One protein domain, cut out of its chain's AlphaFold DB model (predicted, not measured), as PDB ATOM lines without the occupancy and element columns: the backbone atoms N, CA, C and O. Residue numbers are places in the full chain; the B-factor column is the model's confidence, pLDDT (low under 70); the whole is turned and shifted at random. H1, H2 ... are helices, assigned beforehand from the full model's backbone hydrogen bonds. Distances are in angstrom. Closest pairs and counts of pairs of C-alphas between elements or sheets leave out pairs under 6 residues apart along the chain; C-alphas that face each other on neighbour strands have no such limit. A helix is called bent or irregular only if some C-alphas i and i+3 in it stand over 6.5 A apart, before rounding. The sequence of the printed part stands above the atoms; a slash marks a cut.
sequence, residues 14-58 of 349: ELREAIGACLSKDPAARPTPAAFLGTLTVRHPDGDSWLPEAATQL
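Overview. This is residues 14 to 58 of the 349 residues of a protein of Streptomyces sp. 25 (UniProt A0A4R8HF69). A loose, flat helical hairpin of H1 and H2, side by side, has loops at both ends of its longest axis; the loop after H2 folds back at residues 42 to 50 and leads to short H3 by the start of H1. The 45 printed residues hold three named helices, H1, H2, H3, and no named strand; the class is all helix, with 20 residues, under half, in named elements. The radius of gyration of the C-alphas is 11.9 A, the spans 38 by 20 by 11 A.

Along the chain. H1, residues 14 to 22, begins at C-alpha 14 (169.232, 252.207, 211.802) and is 14.2 A long; it is irregular, with C-alphas 14 and 17 7.3 A apart. H2, residues 33 to 39, measures 10.1 A. H3, residues 53 to 56, measures 5.0 A and ends at C-alpha 56 (163.757, 258.294, 203.170).

Arrangement. H1 and H2, a hairpin, only just touch, with 3 pairs of C-alphas within 8 A, the closest Ala 18 and Phe 36 at 6.9 A; they run opposite ways at a shallow tilt of 16 degrees. H1 and H3 only just touch, also with 3 pairs, the closest C-alphas being Glu 14 and Ala 54, 6.9 A. H2 and H3 are apart. Every O i to N i+4 pair is within hydrogen-bond range in H2, 4 of 5 in H1; H3 is too short for one.

Size, cuts and confidence. The farthest C-alphas, Lys 25 and Asp 46, are 38.5 A apart. The printed part has no cut; the link H2 to H3 is long, with 13 residues. The model's pLDDT is under 70 at residues 41 to 50 and 53 to 58.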
ATOM      1  N   GLU A  14     169.716 253.459 212.380       77.50
ATOM      2  CA  GLU A  14     169.232 252.207 211.802       77.50
ATOM      3  C   GLU A  14     170.012 251.793 210.544       77.50
ATOM      4  O   GLU A  14     170.028 250.622 210.177       77.50
ATOM      5  N   LEU A  15     170.664 252.747 209.875       78.81
ATOM      6  CA  LEU A  15     171.399 252.531 208.627       78.81
ATOM      7  C   LEU A  15     172.917 252.621 208.794       78.81
ATOM      8  O   LEU A  15     173.651 252.259 207.871       78.81
ATOM      9  N   ARG A  16     173.405 253.081 209.952       84.81
ATOM     10  CA  ARG A  16     174.840 253.286 210.206       84.81
ATOM     11  C   ARG A  16     175.654 252.014 210.048       84.81
ATOM     12  O   ARG A  16     176.733 252.072 209.476       84.81
ATOM     13  N   GLU A  17     175.140 250.876 210.505       83.19
ATOM     14  CA  GLU A  17     175.848 249.599 210.386       83.19
ATOM     15  C   GLU A  17     175.962 249.158 208.919       83.19
ATOM     16  O   GLU A  17     177.056 248.859 208.444       83.19
ATOM     17  N   ALA A  18     174.858 249.209 208.165       81.12
ATOM     18  CA  ALA A  18     174.839 248.827 206.753       81.12
ATOM     19  C   ALA A  18     175.705 249.758 205.885       81.12
ATOM     20  O   ALA A  18     176.462 249.297 205.028       81.12
ATOM     21  N   ILE A  19     175.629 251.071 206.119       82.69
ATOM     22  CA  ILE A  19     176.427 252.069 205.396       82.69
ATOM     23  C   ILE A  19     177.898 252.006 205.831       82.69
ATOM     24  O   ILE A  19     178.790 252.070 204.985       82.69
ATOM     25  N   GLY A  20     178.168 251.792 207.119       84.19
ATOM     26  CA  GLY A  20     179.513 251.577 207.648       84.19
ATOM     27  C   GLY A  20     180.183 250.337 207.056       84.19
ATOM     28  O   GLY A  20     181.340 250.406 206.646       84.19
ATOM     29  N   ALA A  21     179.445 249.233 206.903       83.31
ATOM     30  CA  ALA A  21     179.939 248.022 206.252       83.31
ATOM     31  C   ALA A  21     180.282 248.262 204.769       83.31
ATOM     32  O   ALA A  21     181.333 247.825 204.299       83.31
ATOM     33  N   CYS A  22     179.463 249.026 204.037       83.75
ATOM     34  CA  CYS A  22     179.766 249.440 202.659       83.75
ATOM     35  C   CYS A  22     181.041 250.291 202.554       83.75
ATOM     36  O   CYS A  22     181.798 250.160 201.590       83.75
ATOM     37  N   LEU A  23     181.288 251.141 203.551       83.19
ATOM     38  CA  LEU A  23     182.459 252.015 203.627       83.19
ATOM     39  C   LEU A  23     183.670 251.345 204.300       83.19
ATOM     40  O   LEU A  23     184.720 251.977 204.441       83.19
ATOM     41  N   SER A  24     183.558 250.064 204.673       82.38
ATOM     42  CA  SER A  24     184.630 249.327 205.337       82.38
ATOM     43  C   SER A  24     185.904 249.292 204.492       82.38
ATOM     44  O   SER A  24     185.885 249.140 203.263       82.38
ATOM     45  N   LYS A  25     187.050 249.412 205.164       77.94
ATOM     46  CA  LYS A  25     188.376 249.311 204.537       77.94
ATOM     47  C   LYS A  25     188.717 247.871 204.159       77.94
ATOM     48  O   LYS A  25     189.498 247.681 203.231       77.94
ATOM     49  N   ASP A  26     188.118 246.889 204.830       81.31
ATOM     50  CA  ASP A  26     188.230 245.479 204.469       81.31
ATOM     51  C   ASP A  26     187.219 245.145 203.356       81.31
ATOM     52  O   ASP A  26     186.010 245.177 203.601       81.31
ATOM     53  N   PRO A  27     187.670 244.814 202.130       75.88
ATOM     54  CA  PRO A  27     186.774 244.438 201.041       75.88
ATOM     55  C   PRO A  27     185.931 243.199 201.355       75.88
ATOM     56  O   PRO A  27     184.843 243.072 200.805       75.88
ATOM     57  N   ALA A  28     186.409 242.302 202.227       78.94
ATOM     58  CA  ALA A  28     185.667 241.111 202.635       78.94
ATOM     59  C   ALA A  28     184.509 241.437 203.594       78.94
ATOM     60  O   ALA A  28     183.553 240.671 203.677       78.94
ATOM     61  N   ALA A  29     184.571 242.583 204.277       78.00
ATOM     62  CA  ALA A  29     183.517 243.068 205.163       78.00
ATOM     63  C   ALA A  29     182.439 243.888 204.428       78.00
ATOM     64  O   ALA A  29     181.446 244.282 205.040       78.00
ATOM     65  N   ARG A  30     182.615 244.161 203.125       85.25
ATOM     66  CA  ARG A  30     181.630 244.904 202.331       85.25
ATOM     67  C   ARG A  30     180.509 243.972 201.868       85.25
ATOM     68  O   ARG A  30     180.797 242.946 201.245       85.25
ATOM     69  N   PRO A  31     179.233 244.318 202.100       83.38
ATOM     70  CA  PRO A  31     178.125 243.533 201.582       83.38
ATOM     71  C   PRO A  31     178.075 243.613 200.051       83.38
ATOM     72  O   PRO A  31     178.529 244.574 199.427       83.38
ATOM     73  N   THR A  32     177.476 242.601 199.422       83.88
ATOM     74  CA  THR A  32     177.158 242.677 197.991       83.88
ATOM     75  C   THR A  32     176.066 243.726 197.746       83.88
ATOM     76  O   THR A  32     175.256 243.981 198.643       83.88
ATOM     77  N   PRO A  33     175.956 244.292 196.528       74.56
ATOM     78  CA  PRO A  33     174.879 245.231 196.205       74.56
ATOM     79  C   PRO A  33     173.478 244.673 196.495       74.56
ATOM     80  O   PRO A  33     172.615 245.394 196.978       74.56
ATOM     81  N   ALA A  34     173.264 243.373 196.263       70.50
ATOM     82  CA  ALA A  34     172.000 242.706 196.565       70.50
ATOM     83  C   ALA A  34     171.735 242.598 198.076       70.50
ATOM     84  O   ALA A  34     170.614 242.838 198.514       70.50
ATOM     85  N   ALA A  35     172.760 242.278 198.875       74.94
ATOM     86  CA  ALA A  35     172.636 242.221 200.331       74.94
ATOM     87  C   ALA A  35     172.350 243.608 200.928       74.94
ATOM     88  O   ALA A  35     171.487 243.732 201.789       74.94
ATOM     89  N   PHE A  36     173.006 244.654 200.416       79.94
ATOM     90  CA  PHE A  36     172.764 246.035 200.835       79.94
ATOM     91  C   PHE A  36     171.366 246.538 200.445       79.94
ATOM     92  O   PHE A  36     170.670 247.145 201.248       79.94
ATOM     93  N   LEU A  37     170.890 246.250 199.232       73.69
ATOM     94  CA  LEU A  37     169.515 246.599 198.854       73.69
ATOM     95  C   LEU A  37     168.477 245.810 199.668       73.69
ATOM     96  O   LEU A  37     167.397 246.322 199.956       73.69
ATOM     97  N   GLY A  38     168.817 244.590 200.088       73.75
ATOM     98  CA  GLY A  38     168.001 243.790 200.997       73.75
ATOM     99  C   GLY A  38     167.822 244.422 202.380       73.75
ATOM    100  O   GLY A  38     166.750 244.289 202.956       73.75
ATOM    101  N   THR A  39     168.816 245.153 202.899       72.31
ATOM    102  CA  THR A  39     168.682 245.871 204.182       72.31
ATOM    103  C   THR A  39     167.901 247.179 204.051       72.31
ATOM    104  O   THR A  39     167.335 247.658 205.029       72.31
ATOM    105  N   LEU A  40     167.832 247.744 202.842       70.56
ATOM    106  CA  LEU A  40     167.087 248.967 202.533       70.56
ATOM    107  C   LEU A  40     165.660 248.710 202.038       70.56
ATOM    108  O   LEU A  40     165.005 249.650 201.599       70.56
ATOM    109  N   THR A  41     165.162 247.475 202.069       68.44
ATOM    110  CA  THR A  41     163.817 247.155 201.576       68.44
ATOM    111  C   THR A  41     162.977 246.486 202.653       68.44
ATOM    112  O   THR A  41     163.315 245.425 203.171       68.44
ATOM    113  N   VAL A  42     161.836 247.097 202.974       65.62
ATOM    114  CA  VAL A  42     160.793 246.473 203.791       65.62
ATOM    115  C   VAL A  42     159.773 245.867 202.838       65.62
ATOM    116  O   VAL A  42     159.194 246.577 202.015       65.62
ATOM    117  N   ARG A  43     159.556 244.552 202.936       60.94
ATOM    118  CA  ARG A  43     158.493 243.871 202.187       60.94
ATOM    119  C   ARG A  43     157.178 243.972 202.947       60.94
ATOM    120  O   ARG A  43     157.089 243.514 204.085       60.94
ATOM    121  N   HIS A  44     156.164 244.545 202.309       57.00
ATOM    122  CA  HIS A  44     154.790 244.485 202.786       57.00
ATOM    123  C   HIS A  44     154.242 243.057 202.632       57.00
ATOM    124  O   HIS A  44     154.600 242.378 201.664       57.00
ATOM    125  N   PRO A  45     153.332 242.607 203.514       52.31
ATOM    126  CA  PRO A  45     152.623 241.336 203.349       52.31
ATOM    127  C   PRO A  45     151.920 241.181 201.989       52.31
ATOM    128  O   PRO A  45     151.805 240.066 201.491       52.31
ATOM    129  N   ASP A  46     151.525 242.293 201.363       63.00
ATOM    130  CA  ASP A  46     150.813 242.313 200.074       63.00
ATOM    131  C   ASP A  46     151.742 242.267 198.841       63.00
ATOM    132  O   ASP A  46     151.277 242.351 197.708       63.00
ATOM    133  N   GLY A  47     153.058 242.109 199.039       57.38
ATOM    134  CA  GLY A  47     154.039 241.912 197.962       57.38
ATOM    135  C   GLY A  47     154.766 243.174 197.487       57.38
ATOM    136  O   GLY A  47     155.760 243.065 196.767       57.38
ATOM    137  N   ASP A  48     154.344 244.354 197.933       56.91
ATOM    138  CA  ASP A  48     155.026 245.612 197.638       56.91
ATOM    139  C   ASP A  48     156.303 245.784 198.480       56.91
ATOM    140  O   ASP A  48     156.404 245.310 199.613       56.91
ATOM    141  N   SER A  49     157.313 246.449 197.916       62.72
ATOM    142  CA  SER A  49     158.580 246.744 198.599       62.72
ATOM    143  C   SER A  49     158.803 248.249 198.669       62.72
ATOM    144  O   SER A  49     158.771 248.929 197.643       62.72
ATOM    145  N   TRP A  50     159.077 248.757 199.868       65.75
ATOM    146  CA  TRP A  50     159.321 250.179 200.122       65.75
ATOM    147  C   TRP A  50     160.681 250.386 200.784       65.75
ATOM    148  O   TRP A  50     161.210 249.486 201.443       65.75
ATOM    149  N   LEU A  51     161.230 251.593 200.643       71.69
ATOM    150  CA  LEU A  51     162.354 252.027 201.467       71.69
ATOM    151  C   LEU A  51     161.867 252.249 202.911       71.69
ATOM    152  O   LEU A  51     160.781 252.807 203.090       71.69
ATOM    153  N   PRO A  52     162.635 251.854 203.942       71.44
ATOM    154  CA  PRO A  52     162.307 252.189 205.320       71.44
ATOM    155  C   PRO A  52     162.321 253.709 205.505       71.44
ATOM    156  O   PRO A  52     163.081 254.420 204.845       71.44
ATOM    157  N   GLU A  53     161.516 254.208 206.438       68.25
ATOM    158  CA  GLU A  53     161.396 255.644 206.726       68.25
ATOM    159  C   GLU A  53     162.765 256.290 207.014       68.25
ATOM    160  O   GLU A  53     163.081 257.354 206.481       68.25
ATOM    161  N   ALA A  54     163.651 255.585 207.723       66.19
ATOM    162  CA  ALA A  54     165.038 256.003 207.935       66.19
ATOM    163  C   ALA A  54     165.810 256.227 206.616       66.19
ATOM    164  O   ALA A  54     166.552 257.194 206.486       66.19
ATOM    165  N   ALA A  55     165.607 255.392 205.591       65.31
ATOM    166  CA  ALA A  55     166.242 255.585 204.284       65.31
ATOM    167  C   ALA A  55     165.645 256.772 203.523       65.31
ATOM    168  O   ALA A  55     166.355 257.434 202.767       65.31
ATOM    169  N   THR A  56     164.368 257.093 203.751       66.94
ATOM    170  CA  THR A  56     163.757 258.294 203.170       66.94
ATOM    171  C   THR A  56     164.250 259.593 203.810       66.94
ATOM    172  O   THR A  56     164.268 260.610 203.130       66.94
ATOM    173  N   GLN A  57     164.745 259.566 205.055       65.69
ATOM    174  CA  GLN A  57     165.354 260.736 205.714       65.69
ATOM    175  C   GLN A  57     166.732 261.117 205.148       65.69
ATOM    176  O   GLN A  57     167.196 262.234 205.358       65.69
ATOM    177  N   LEU A  58     167.384 260.207 204.414       63.03
ATOM    178  CA  LEU A  58     168.599 260.504 203.646       63.03
ATOM    179  C   LEU A  58     168.296 261.194 202.308       63.03
ATOM    180  O   LEU A  58     169.211 261.679 201.640       63.03
TER     181      LEU A  58